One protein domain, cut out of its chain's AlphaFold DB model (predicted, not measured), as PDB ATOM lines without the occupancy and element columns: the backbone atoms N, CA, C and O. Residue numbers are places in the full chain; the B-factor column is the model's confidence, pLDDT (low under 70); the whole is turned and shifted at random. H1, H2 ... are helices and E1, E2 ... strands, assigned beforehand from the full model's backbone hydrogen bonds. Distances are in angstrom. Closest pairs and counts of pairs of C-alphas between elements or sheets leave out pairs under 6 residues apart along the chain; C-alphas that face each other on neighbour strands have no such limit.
ATOM      1  N   THR A 265       7.891  18.090  85.031       68.62
ATOM      2  CA  THR A 265       9.254  17.668  84.655       68.62
ATOM      3  C   THR A 265       9.432  16.144  84.687       68.62
ATOM      4  O   THR A 265      10.544  15.641  84.541       68.62
ATOM      5  N   HIS A 266       8.345  15.392  84.880       71.06
ATOM      6  CA  HIS A 266       8.403  13.967  85.206       71.06
ATOM      7  C   HIS A 266       8.345  13.052  83.988       71.06
ATOM      8  O   HIS A 266       9.045  12.041  83.940       71.06
ATOM      9  N   PHE A 267       7.492  13.375  83.016       85.81
ATOM     10  CA  PHE A 267       7.240  12.485  81.889       85.81
ATOM     11  C   PHE A 267       6.956  13.267  80.614       85.81
ATOM     12  O   PHE A 267       6.031  14.081  80.570       85.81
ATOM     13  N   TYR A 268       7.741  12.974  79.580       93.88
ATOM     14  CA  TYR A 268       7.493  13.411  78.214       93.88
ATOM     15  C   TYR A 268       6.681  12.339  77.488       93.88
ATOM     16  O   TYR A 268       7.110  11.188  77.384       93.88
ATOM     17  N   PHE A 269       5.507  12.719  76.993       95.62
ATOM     18  CA  PHE A 269       4.678  11.874  76.152       95.62
ATOM     19  C   PHE A 269       4.845  12.274  74.690       95.62
ATOM     20  O   PHE A 269       4.612  13.423  74.318       95.62
ATOM     21  N   ASN A 270       5.147  11.287  73.853       94.81
ATOM     22  CA  ASN A 270       5.035  11.399  72.410       94.81
ATOM     23  C   ASN A 270       4.635  10.038  71.844       94.81
ATOM     24  O   ASN A 270       5.406   9.080  71.910       94.81
ATOM     25  N   LYS A 271       3.436   9.942  71.257       94.94
ATOM     26  CA  LYS A 271       2.929   8.679  70.694       94.94
ATOM     27  C   LYS A 271       3.870   8.062  69.653       94.94
ATOM     28  O   LYS A 271       3.950   6.841  69.552       94.94
ATOM     29  N   MET A 272       4.622   8.887  68.919       93.94
ATOM     30  CA  MET A 272       5.542   8.430  67.876       93.94
ATOM     31  C   MET A 272       6.768   7.704  68.447       93.94
ATOM     32  O   MET A 272       7.442   6.999  67.709       93.94
ATOM     33  N   MET A 273       7.040   7.810  69.752       95.12
ATOM     34  CA  MET A 273       8.066   7.001  70.428       95.12
ATOM     35  C   MET A 273       7.613   5.560  70.713       95.12
ATOM     36  O   MET A 273       8.403   4.748  71.188       95.12
ATOM     37  N   HIS A 274       6.346   5.237  70.447       95.38
ATOM     38  CA  HIS A 274       5.720   3.964  70.803       95.38
ATOM     39  C   HIS A 274       5.064   3.279  69.592       95.38
ATOM     40  O   HIS A 274       4.099   2.532  69.748       95.38
ATOM     41  N   THR A 275       5.570   3.515  68.375       95.06
ATOM     42  CA  THR A 275       5.044   2.884  67.146       95.06
ATOM     43  C   THR A 275       5.233   1.371  67.129       95.06
ATOM     44  O   THR A 275       4.392   0.663  66.587       95.06
ATOM     45  N   GLU A 276       6.290   0.881  67.781       95.50
ATOM     46  CA  GLU A 276       6.629  -0.546  67.875       95.50
ATOM     47  C   GLU A 276       6.053  -1.227  69.126       95.50
ATOM     48  O   GLU A 276       6.386  -2.374  69.427       95.50
ATOM     49  N   LEU A 277       5.220  -0.530  69.910       96.88
ATOM     50  CA  LEU A 277       4.631  -1.108  71.114       96.88
ATOM     51  C   LEU A 277       3.605  -2.182  70.736       96.88
ATOM     52  O   LEU A 277       2.561  -1.891  70.161       96.88
ATOM     53  N   ARG A 278       3.883  -3.419  71.148       96.25
ATOM     54  CA  ARG A 278       3.030  -4.590  70.920       96.25
ATOM     55  C   ARG A 278       2.445  -5.077  72.236       96.25
ATOM     56  O   ARG A 278       3.129  -5.745  73.003       96.25
ATOM     57  N   LEU A 279       1.203  -4.711  72.547       96.25
ATOM     58  CA  LEU A 279       0.574  -5.092  73.823       96.25
ATOM     59  C   LEU A 279       0.293  -6.598  73.911       96.25
ATOM     60  O   LEU A 279       0.305  -7.180  74.995       96.25
ATOM     61  N   GLU A 280       0.049  -7.240  72.774       95.69
ATOM     62  CA  GLU A 280      -0.276  -8.659  72.664       95.69
ATOM     63  C   GLU A 280       0.893  -9.591  72.986       95.69
ATOM     64  O   GLU A 280       0.672 -10.772  73.246       95.69
ATOM     65  N   THR A 281       2.124  -9.075  73.003       96.31
ATOM     66  CA  THR A 281       3.318  -9.827  73.417       96.31
ATOM     67  C   THR A 281       3.566  -9.752  74.927       96.31
ATOM     68  O   THR A 281       4.586 -10.241  75.407       96.31
ATOM     69  N   CYS A 282       2.636  -9.160  75.689       96.69
ATOM     70  CA  CYS A 282       2.727  -8.976  77.136       96.69
ATOM     71  C   CYS A 282       4.030  -8.275  77.589       96.69
ATOM     72  O   CYS A 282       4.719  -8.773  78.484       96.69
ATOM     73  N   PRO A 283       4.377  -7.092  77.039       96.56
ATOM     74  CA  PRO A 283       5.676  -6.444  77.256       96.56
ATOM     75  C   PRO A 283       5.864  -5.864  78.667       96.56
ATOM     76  O   PRO A 283       6.890  -5.254  78.951       96.56
ATOM     77  N   LYS A 284       4.862  -5.994  79.548       96.00
ATOM     78  CA  LYS A 284       4.793  -5.321  80.856       96.00
ATOM     79  C   LYS A 284       4.973  -3.801  80.768       96.00
ATOM     80  O   LYS A 284       5.493  -3.174  81.689       96.00
ATOM     81  N   PHE A 285       4.512  -3.203  79.675       96.94
ATOM     82  CA  PHE A 285       4.615  -1.768  79.452       96.94
ATOM     83  C   PHE A 285       3.424  -1.013  80.052       96.94
ATOM     84  O   PHE A 285       2.280  -1.450  79.914       96.94
ATOM     85  N   LEU A 286       3.711   0.140  80.659       97.19
ATOM     86  CA  LEU A 286       2.778   1.214  81.010       97.19
ATOM     87  C   LEU A 286       3.487   2.551  80.762       97.19
ATOM     88  O   LEU A 286       4.709   2.635  80.895       97.19
ATOM     89  N   PHE A 287       2.732   3.605  80.469       95.44
ATOM     90  CA  PHE A 287       3.278   4.957  80.437       95.44
ATOM     91  C   PHE A 287       3.654   5.438  81.845       95.44
ATOM     92  O   PHE A 287       3.013   5.077  82.839       95.44
ATOM     93  N   GLY A 288       4.673   6.295  81.926       89.25
ATOM     94  CA  GLY A 288       5.197   6.853  83.173       89.25
ATOM     95  C   GLY A 288       4.298   7.932  83.779       89.25
ATOM     96  O   GLY A 288       4.696   9.087  83.866       89.25
ATOM     97  N   ALA A 289       3.082   7.573  84.193       85.50
ATOM     98  CA  ALA A 289       2.202   8.486  84.920       85.50
ATOM     99  C   ALA A 289       2.821   8.875  86.284       85.50
ATOM    100  O   ALA A 289       3.355   7.988  86.963       85.50
ATOM    101  N   PRO A 290       2.726  10.154  86.710       87.56
ATOM    102  CA  PRO A 290       3.191  10.586  88.024       87.56
ATOM    103  C   PRO A 290       2.561   9.775  89.156       87.56
ATOM    104  O   PRO A 290       1.373   9.460  89.138       87.56
ATOM    105  N   GLU A 291       3.377   9.444  90.151       84.25
ATOM    106  CA  GLU A 291       2.969   8.650  91.310       84.25
ATOM    107  C   GLU A 291       2.346   9.506  92.414       84.25
ATOM    108  O   GLU A 291       1.351   9.130  93.037       84.25
ATOM    109  N   THR A 292       2.939  10.664  92.653       85.62
ATOM    110  CA  THR A 292       2.513  11.636  93.652       85.62
ATOM    111  C   THR A 292       2.309  12.958  92.946       85.62
ATOM    112  O   THR A 292       3.168  13.376  92.173       85.62
ATOM    113  N   VAL A 293       1.173  13.596  93.198       90.19
ATOM    114  CA  VAL A 293       0.783  14.850  92.556       90.19
ATOM    115  C   VAL A 293       0.305  15.797  93.641       90.19
ATOM    116  O   VAL A 293      -0.558  15.431  94.446       90.19
ATOM    117  N   ASP A 294       0.850  17.012  93.662       91.25
ATOM    118  CA  ASP A 294       0.274  18.095  94.452       91.25
ATOM    119  C   ASP A 294      -0.956  18.636  93.723       91.25
ATOM    120  O   ASP A 294      -0.896  19.532  92.881       91.25
ATOM    121  N   TRP A 295      -2.106  18.066  94.062       91.94
ATOM    122  CA  TRP A 295      -3.367  18.449  93.454       91.94
ATOM    123  C   TRP A 295      -3.750  19.896  93.741       91.94
ATOM    124  O   TRP A 295      -4.587  20.405  93.008       91.94
ATOM    125  N   SER A 296      -3.228  20.558  94.779       88.94
ATOM    126  CA  SER A 296      -3.687  21.893  95.191       88.94
ATOM    127  C   SER A 296      -3.266  22.991  94.208       88.94
ATOM    128  O   SER A 296      -4.084  23.849  93.875       88.94
ATOM    129  N   ALA A 297      -2.048  22.897  93.671       87.12
ATOM    130  CA  ALA A 297      -1.460  23.854  92.733       87.12
ATOM    131  C   ALA A 297      -1.451  23.367  91.269       87.12
ATOM    132  O   ALA A 297      -1.000  24.089  90.377       87.12
ATOM    133  N   LEU A 298      -1.947  22.152  91.007       91.50
ATOM    134  CA  LEU A 298      -1.910  21.544  89.679       91.50
ATOM    135  C   LEU A 298      -2.726  22.345  88.656       91.50
ATOM    136  O   LEU A 298      -3.912  22.629  88.852       91.50
ATOM    137  N   ARG A 299      -2.111  22.648  87.509       92.31
ATOM    138  CA  ARG A 299      -2.807  23.321  86.409       92.31
ATOM    139  C   ARG A 299      -3.786  22.374  85.729       92.31
ATOM    140  O   ARG A 299      -3.510  21.186  85.558       92.31
ATOM    141  N   LYS A 300      -4.898  22.920  85.229       93.94
ATOM    142  CA  LYS A 300      -5.915  22.141  84.505       93.94
ATOM    143  C   LYS A 300      -5.336  21.389  83.301       93.94
ATOM    144  O   LYS A 300      -5.666  20.223  83.107       93.94
ATOM    145  N   ARG A 301      -4.422  22.005  82.539       94.25
ATOM    146  CA  ARG A 301      -3.727  21.323  81.432       94.25
ATOM    147  C   ARG A 301      -2.974  20.061  81.885       94.25
ATOM    148  O   ARG A 301      -3.017  19.048  81.193       94.25
ATOM    149  N   ASP A 302      -2.326  20.110  83.052       94.31
ATOM    150  CA  ASP A 302      -1.465  19.039  83.565       94.31
ATOM    151  C   ASP A 302      -2.340  17.928  84.177       94.31
ATOM    152  O   ASP A 302      -2.063  16.740  83.996       94.31
ATOM    153  N   ALA A 303      -3.479  18.298  84.779       95.25
ATOM    154  CA  ALA A 303      -4.517  17.359  85.208       95.25
ATOM    155  C   ALA A 303      -5.058  16.509  84.043       95.25
ATOM    156  O   ALA A 303      -5.200  15.293  84.197       95.25
ATOM    157  N   LEU A 304      -5.292  17.114  82.868       96.44
ATOM    158  CA  LEU A 304      -5.711  16.389  81.659       96.44
ATOM    159  C   LEU A 304      -4.635  15.416  81.159       96.44
ATOM    160  O   LEU A 304      -4.965  14.314  80.718       96.44
ATOM    161  N   CYS A 305      -3.355  15.778  81.262       96.62
ATOM    162  CA  CYS A 305      -2.260  14.867  80.933       96.62
ATOM    163  C   CYS A 305      -2.218  13.652  81.869       96.62
ATOM    164  O   CYS A 305      -2.055  12.522  81.410       96.62
ATOM    165  N   ILE A 306      -2.380  13.872  83.177       96.25
ATOM    166  CA  ILE A 306      -2.402  12.801  84.186       96.25
ATOM    167  C   ILE A 306      -3.603  11.875  83.971       96.25
ATOM    168  O   ILE A 306      -3.456  10.651  84.040       96.25
ATOM    169  N   GLU A 307      -4.771  12.439  83.659       97.25
ATOM    170  CA  GLU A 307      -5.970  11.671  83.321       97.25
ATOM    171  C   GLU A 307      -5.760  10.818  82.071       97.25
ATOM    172  O   GLU A 307      -6.112   9.635  82.074       97.25
ATOM    173  N   HIS A 308      -5.152  11.389  81.028       98.00
ATOM    174  CA  HIS A 308      -4.818  10.661  79.811       98.00
ATOM    175  C   HIS A 308      -3.912   9.463  80.115       98.00
ATOM    176  O   HIS A 308      -4.304   8.328  79.847       98.00
ATOM    177  N   LEU A 309      -2.756   9.679  80.756       97.31
ATOM    178  CA  LEU A 309      -1.792   8.609  81.041       97.31
ATOM    179  C   LEU A 309      -2.397   7.485  81.895       97.31
ATOM    180  O   LEU A 309      -2.205   6.307  81.594       97.31
ATOM    181  N   ASN A 310      -3.156   7.825  82.940       97.81
ATOM    182  CA  ASN A 310      -3.780   6.817  83.802       97.81
ATOM    183  C   ASN A 310      -4.935   6.079  83.104       97.81
ATOM    184  O   ASN A 310      -5.125   4.888  83.347       97.81
ATOM    185  N   THR A 311      -5.663   6.735  82.195       98.56
ATOM    186  CA  THR A 311      -6.692   6.073  81.374       98.56
ATOM    187  C   THR A 311      -6.062   5.082  80.394       98.56
ATOM    188  O   THR A 311      -6.530   3.948  80.298       98.56
ATOM    189  N   MET A 312      -4.961   5.460  79.738       98.38
ATOM    190  CA  MET A 312      -4.186   4.556  78.877       98.38
ATOM    191  C   MET A 312      -3.649   3.355  79.662       98.38
ATOM    192  O   MET A 312      -3.805   2.209  79.247       98.38
ATOM    193  N   ASN A 313      -3.063   3.603  80.836       98.44
ATOM    194  CA  ASN A 313      -2.506   2.543  81.672       98.44
ATOM    195  C   ASN A 313      -3.577   1.566  82.169       98.44
ATOM    196  O   ASN A 313      -3.366   0.354  82.125       98.44
ATOM    197  N   SER A 314      -4.745   2.075  82.573       98.50
ATOM    198  CA  SER A 314      -5.890   1.240  82.948       98.50
ATOM    199  C   SER A 314      -6.363   0.380  81.770       98.50
ATOM    200  O   SER A 314      -6.588  -0.825  81.930       98.50
ATOM    201  N   ALA A 315      -6.410   0.955  80.561       98.56
ATOM    202  CA  ALA A 315      -6.739   0.230  79.338       98.56
ATOM    203  C   ALA A 315      -5.755  -0.913  79.055       98.56
ATOM    204  O   ALA A 315      -6.177  -2.035  78.770       98.56
ATOM    205  N   PHE A 316      -4.451  -0.661  79.192       98.56
ATOM    206  CA  PHE A 316      -3.413  -1.670  78.965       98.56
ATOM    207  C   PHE A 316      -3.489  -2.795  79.997       98.56
ATOM    208  O   PHE A 316      -3.465  -3.966  79.625       98.56
ATOM    209  N   CYS A 317      -3.676  -2.468  81.278       98.44
ATOM    210  CA  CYS A 317      -3.893  -3.467  82.324       98.44
ATOM    211  C   CYS A 317      -5.117  -4.351  82.036       98.44
ATOM    212  O   CYS A 317      -5.034  -5.577  82.149       98.44
ATOM    213  N   GLY A 318      -6.239  -3.746  81.628       97.75
ATOM    214  CA  GLY A 318      -7.442  -4.478  81.229       97.75
ATOM    215  C   GLY A 318      -7.196  -5.391  80.026       97.75
ATOM    216  O   GLY A 318      -7.612  -6.551  80.034       97.75
ATOM    217  N   PHE A 319      -6.459  -4.904  79.026       98.06
ATOM    218  CA  PHE A 319      -6.068  -5.693  77.861       98.06
ATOM    219  C   PHE A 319      -5.213  -6.902  78.247       98.06
ATOM    220  O   PHE A 319      -5.574  -8.021  77.890       98.06
ATOM    221  N   TYR A 320      -4.139  -6.702  79.020       98.19
ATOM    222  CA  TYR A 320      -3.241  -7.779  79.445       98.19
ATOM    223  C   TYR A 320      -3.974  -8.885  80.210       98.19
ATOM    224  O   TYR A 320      -3.747 -10.067  79.956       98.19
ATOM    225  N   ARG A 321      -4.883  -8.506  81.120       96.94
ATOM    226  CA  ARG A 321      -5.728  -9.459  81.857       96.94
ATOM    227  C   ARG A 321      -6.629 -10.249  80.908       96.94
ATOM    228  O   ARG A 321      -6.697 -11.469  81.006       96.94
ATOM    229  N   ARG A 322      -7.279  -9.567  79.961       96.56
ATOM    230  CA  ARG A 322      -8.205 -10.185  79.001       96.56
ATOM    231  C   ARG A 322      -7.526 -11.196  78.079       96.56
ATOM    232  O   ARG A 322      -8.129 -12.218  77.776       96.56
ATOM    233  N   ILE A 323      -6.300 -10.922  77.636       96.12
ATOM    234  CA  ILE A 323      -5.555 -11.842  76.760       96.12
ATOM    235  C   ILE A 323      -4.785 -12.925  77.531       96.12
ATOM    236  O   ILE A 323      -4.083 -13.721  76.915       96.12
ATOM    237  N   GLY A 324      -4.901 -12.964  78.863       95.88
ATOM    238  CA  GLY A 324      -4.283 -13.998  79.692       95.88
ATOM    239  C   GLY A 324      -2.763 -13.882  79.815       95.88
ATOM    240  O   GLY A 324      -2.082 -14.904  79.900       95.88
ATOM    241  N   CYS A 325      -2.208 -12.664  79.824       96.88
ATOM    242  CA  CYS A 325      -0.775 -12.467  80.048       96.88
ATOM    243  C   CYS A 325      -0.332 -13.081  81.385       96.88
ATOM    244  O   CYS A 325      -0.831 -12.705  82.444       96.88
ATOM    245  N   SER A 326       0.658 -13.979  81.345       92.50
ATOM    246  CA  SER A 326       1.180 -14.671  82.535       92.50
ATOM    247  C   SER A 326       1.904 -13.742  83.508       92.50
ATOM    248  O   SER A 326       1.927 -13.986  84.712       92.50
ATOM    249  N   GLN A 327       2.499 -12.664  82.996       91.56
ATOM    250  CA  GLN A 327       3.132 -11.633  83.800       91.56
ATOM    251  C   GLN A 327       2.690 -10.260  83.296       91.56
ATOM    252  O   GLN A 327       2.897  -9.915  82.135       91.56
ATOM    253  N   ILE A 328       2.111  -9.467  84.194       95.94
ATOM    254  CA  ILE A 328       1.653  -8.101  83.927       95.94
ATOM    255  C   ILE A 328       2.411  -7.115  84.828       95.94
ATOM    256  O   ILE A 328       3.013  -7.541  85.819       95.94
ATOM    257  N   PRO A 329       2.434  -5.809  84.504       96.88
ATOM    258  CA  PRO A 329       3.021  -4.801  85.384       96.88
ATOM    259  C   PRO A 329       2.437  -4.903  86.797       96.88
ATOM    260  O   PRO A 329       1.228  -5.056  86.942       96.88
ATOM    261  N   ALA A 330       3.257  -4.751  87.842       94.56
ATOM    262  CA  ALA A 330       2.771  -4.793  89.230       94.56
ATOM    263  C   ALA A 330       1.679  -3.738  89.502       94.56
ATOM    264  O   ALA A 330       0.731  -3.991  90.238       94.56
ATOM    265  N   LYS A 331       1.759  -2.587  88.816       95.44
ATOM    266  CA  LYS A 331       0.737  -1.526  88.831       95.44
ATOM    267  C   LYS A 331      -0.618  -1.954  88.245       95.44
ATOM    268  O   LYS A 331      -1.587  -1.225  88.394       95.44
ATOM    269  N   CYS A 332      -0.705  -3.114  87.601       97.25
ATOM    270  CA  CYS A 332      -1.956  -3.718  87.157       97.25
ATOM    271  C   CYS A 332      -2.572  -4.656  88.207       97.25
ATOM    272  O   CYS A 332      -3.421  -5.467  87.840       97.25
ATOM    273  N   SER A 333      -2.156  -4.604  89.478       96.38
ATOM    274  CA  SER A 333      -2.900  -5.201  90.596       96.38
ATOM    275  C   SER A 333      -4.241  -4.484  90.809       96.38
ATOM    276  O   SER A 333      -4.475  -3.415  90.244       96.38
ATOM    277  N   ASP A 334      -5.137  -5.054  91.616       95.94
ATOM    278  CA  ASP A 334      -6.418  -4.399  91.917       95.94
ATOM    279  C   ASP A 334      -6.222  -3.083  92.683       95.94
ATOM    280  O   ASP A 334      -6.872  -2.089  92.368       95.94
ATOM    281  N   GLU A 335      -5.246  -3.028  93.593       96.44
ATOM    282  CA  GLU A 335      -4.829  -1.787  94.255       96.44
ATOM    283  C   GLU A 335      -4.264  -0.768  93.253       96.44
ATOM    284  O   GLU A 335      -4.609   0.414  93.291       96.44
ATOM    285  N   GLY A 336      -3.439  -1.217  92.303       96.12
ATOM    286  CA  GLY A 336      -2.886  -0.353  91.264       96.12
ATOM    287  C   GLY A 336      -3.956   0.219  90.328       96.12
ATOM    288  O   GLY A 336      -3.920   1.407  90.006       96.12
ATOM    289  N   LEU A 337      -4.961  -0.580  89.957       96.50
ATOM    290  CA  LEU A 337      -6.120  -0.114  89.188       96.50
ATOM    291  C   LEU A 337      -7.009   0.846  89.985       96.50
ATOM    292  O   LEU A 337      -7.487   1.837  89.423       96.50
ATOM    293  N   ALA A 338      -7.209   0.589  91.282       96.81
ATOM    294  CA  ALA A 338      -7.915   1.507  92.171       96.81
ATOM    295  C   ALA A 338      -7.181   2.854  92.248       96.81
ATOM    296  O   ALA A 338      -7.806   3.903  92.093       96.81
ATOM    297  N   ARG A 339      -5.846   2.834  92.351       96.25
ATOM    298  CA  ARG A 339      -5.011   4.042  92.309       96.25
ATOM    299  C   ARG A 339      -5.126   4.782  90.977       96.25
ATOM    300  O   ARG A 339      -5.330   5.988  90.986       96.25
ATOM    301  N   MET A 340      -5.044   4.100  89.831       96.88
ATOM    302  CA  MET A 340      -5.250   4.750  88.523       96.88
ATOM    303  C   MET A 340      -6.635   5.406  88.439       96.88
ATOM    304  O   MET A 340      -6.766   6.516  87.926       96.88
ATOM    305  N   THR A 341      -7.661   4.741  88.973       96.88
ATOM    306  CA  THR A 341      -9.029   5.268  89.029       96.88
ATOM    307  C   THR A 341      -9.118   6.531  89.884       96.88
ATOM    308  O   THR A 341      -9.689   7.518  89.418       96.88
ATOM    309  N   ASP A 342      -8.507   6.536  91.074       97.06
ATOM    310  CA  ASP A 342      -8.413   7.713  91.951       97.06
ATOM    311  C   ASP A 342      -7.680   8.874  91.263       97.06
ATOM    312  O   ASP A 342      -8.214   9.979  91.201       97.06
ATOM    313  N   MET A 343      -6.526   8.614  90.638       96.19
ATOM    314  CA  MET A 343      -5.773   9.631  89.887       96.19
ATOM    315  C   MET A 343      -6.633  10.282  88.801       96.19
ATOM    316  O   MET A 343      -6.604  11.497  88.621       96.19
ATOM    317  N   ILE A 344      -7.431   9.487  88.086       96.69
ATOM    318  CA  ILE A 344      -8.330  10.019  87.061       96.69
ATOM    319  C   ILE A 344      -9.473  10.825  87.695       96.69
ATOM    320  O   ILE A 344      -9.821  11.878  87.167       96.69
ATOM    321  N   SER A 345     -10.048  10.370  88.813       96.25
ATOM    322  CA  SER A 345     -11.096  11.115  89.530       96.25
ATOM    323  C   SER A 345     -10.593  12.486  89.976       96.25
ATOM    324  O   SER A 345     -11.181  13.509  89.627       96.25
ATOM    325  N   ARG A 346      -9.435  12.527  90.640       95.94
ATOM    326  CA  ARG A 346      -8.816  13.769  91.120       95.94
ATOM    327  C   ARG A 346      -8.440  14.719  89.989       95.94
ATOM    328  O   ARG A 346      -8.652  15.926  90.104       95.94
ATOM    329  N   SER A 347      -7.952  14.198  88.860       94.94
ATOM    330  CA  SER A 347      -7.743  15.010  87.654       94.94
ATOM    331  C   SER A 347      -9.029  15.680  87.172       94.94
ATOM    332  O   SER A 347      -8.994  16.827  86.730       94.94
ATOM    333  N   ARG A 348     -10.175  14.996  87.269       94.44
ATOM    334  CA  ARG A 348     -11.475  15.563  86.887       94.44
ATOM    335  C   ARG A 348     -11.951  16.607  87.894       94.44
ATOM    336  O   ARG A 348     -12.391  17.666  87.458       94.44
ATOM    337  N   GLU A 349     -11.750  16.391  89.191       94.38
ATOM    338  CA  GLU A 349     -12.053  17.382  90.238       94.38
ATOM    339  C   GLU A 349     -11.288  18.700  90.034       94.38
ATOM    340  O   GLU A 349     -11.848  19.782  90.205       94.38
ATOM    341  N   VAL A 350     -10.021  18.650  89.591       93.56
ATOM    342  CA  VAL A 350      -9.252  19.865  89.237       93.56
ATOM    343  C   VAL A 350      -9.950  20.678  88.141       93.56
ATOM    344  O   VAL A 350      -9.898  21.911  88.158       93.56
ATOM    345  N   MET A 351     -10.644  20.024  87.207       88.81
ATOM    346  CA  MET A 351     -11.371  20.711  86.134       88.81
ATOM    347  C   MET A 351     -12.612  21.442  86.644       88.81
ATOM    348  O   MET A 351     -12.964  22.488  86.089       88.81
ATOM    349  N   GLU A 352     -13.235  20.918  87.697       85.44
ATOM    350  CA  GLU A 352     -14.443  21.461  88.325       85.44
ATOM    351  C   GLU A 352     -14.153  22.636  89.259       85.44
ATOM    352  O   GLU A 352     -15.046  23.439  89.526       85.44
ATOM    353  N   ARG A 353     -12.899  22.806  89.698       83.69
ATOM    354  CA  ARG A 353     -12.497  23.996  90.454       83.69
ATOM    355  C   ARG A 353     -12.809  25.243  89.635       83.69
ATOM    356  O   ARG A 353     -12.269  25.444  88.537       83.69
TER     357      ARG A 353
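This is residues 265 to 353 of the 357 residues of the protein "Hypothetical protein" of Haptolina ericina (UniProt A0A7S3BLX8). Two long helices, H2 and H3, lie side by side as a helical hairpin, and the earlier part of the printed residues covers one side of H2. That part goes out through the short E1 and H1, on the side of H2 away from H3, then turns near residue 280 and folds back beside H2 as a long unnamed stretch to reach the beginning of H2. The printed part has 89 residues, with one named strand and three named helices in the order E1, H1, H2, H3, and its class is mostly helix. The whole is compact, with a radius of gyration of the C-alphas of 13.7 A, and its C-alphas span 41 by 29 by 18 A along their three main axes.

E1 is a strand of residues 267 to 269, with C-alpha 267 at (7.240, 12.485, 81.889). H1 is a helix of four residues, 271 to 274. Residues 275 to 299 hold no named element; C-alpha 280 is at (-0.276, -8.659, 72.664). H2 is the longest helix, residues 300 to 322, and measures 32.9 A from first to last C-alpha, beginning at (-5.915, 22.141, 84.505). H3, residues 334 to 352, measures 27.3 A and ends with C-alpha 352 at (-14.443, 21.461, 88.325).

E1 pairs with no named strand. E1 and H1 meet only through their tight link, Asn 270. E1 and H2 are near each other, with 5 pairs of C-alphas within 10 A. H1 is apart from H2 and from H3, and E1 is apart from H3. H2 and H3 form a helical hairpin and touch, with 26 pairs of C-alphas within 8 A. Their closest C-alphas are those of Ala 303 and Ser 347, 4.7 A apart. They run opposite ways at a shallow tilt of 27 degrees, centre to centre 9.6 A. In H2 every O i to N i+4 pair is within hydrogen-bond range and in H3 14 of 15 are, while H1 is too short for such a pair and has its one O i to N i+3 pair within range.

The two C-alphas farthest apart are those of Ser 326 and Arg 353, 41.8 A. The first and last printed C-alphas, Thr 265 and Arg 353, are 23.4 A apart. The printed part has no cut. The links from H1 to H2, with 25 residues, and from H2 to H3, with 11 residues, are long. The mean pLDDT of the printed part is 94.1, and the one printed residue under 70 is Thr 265.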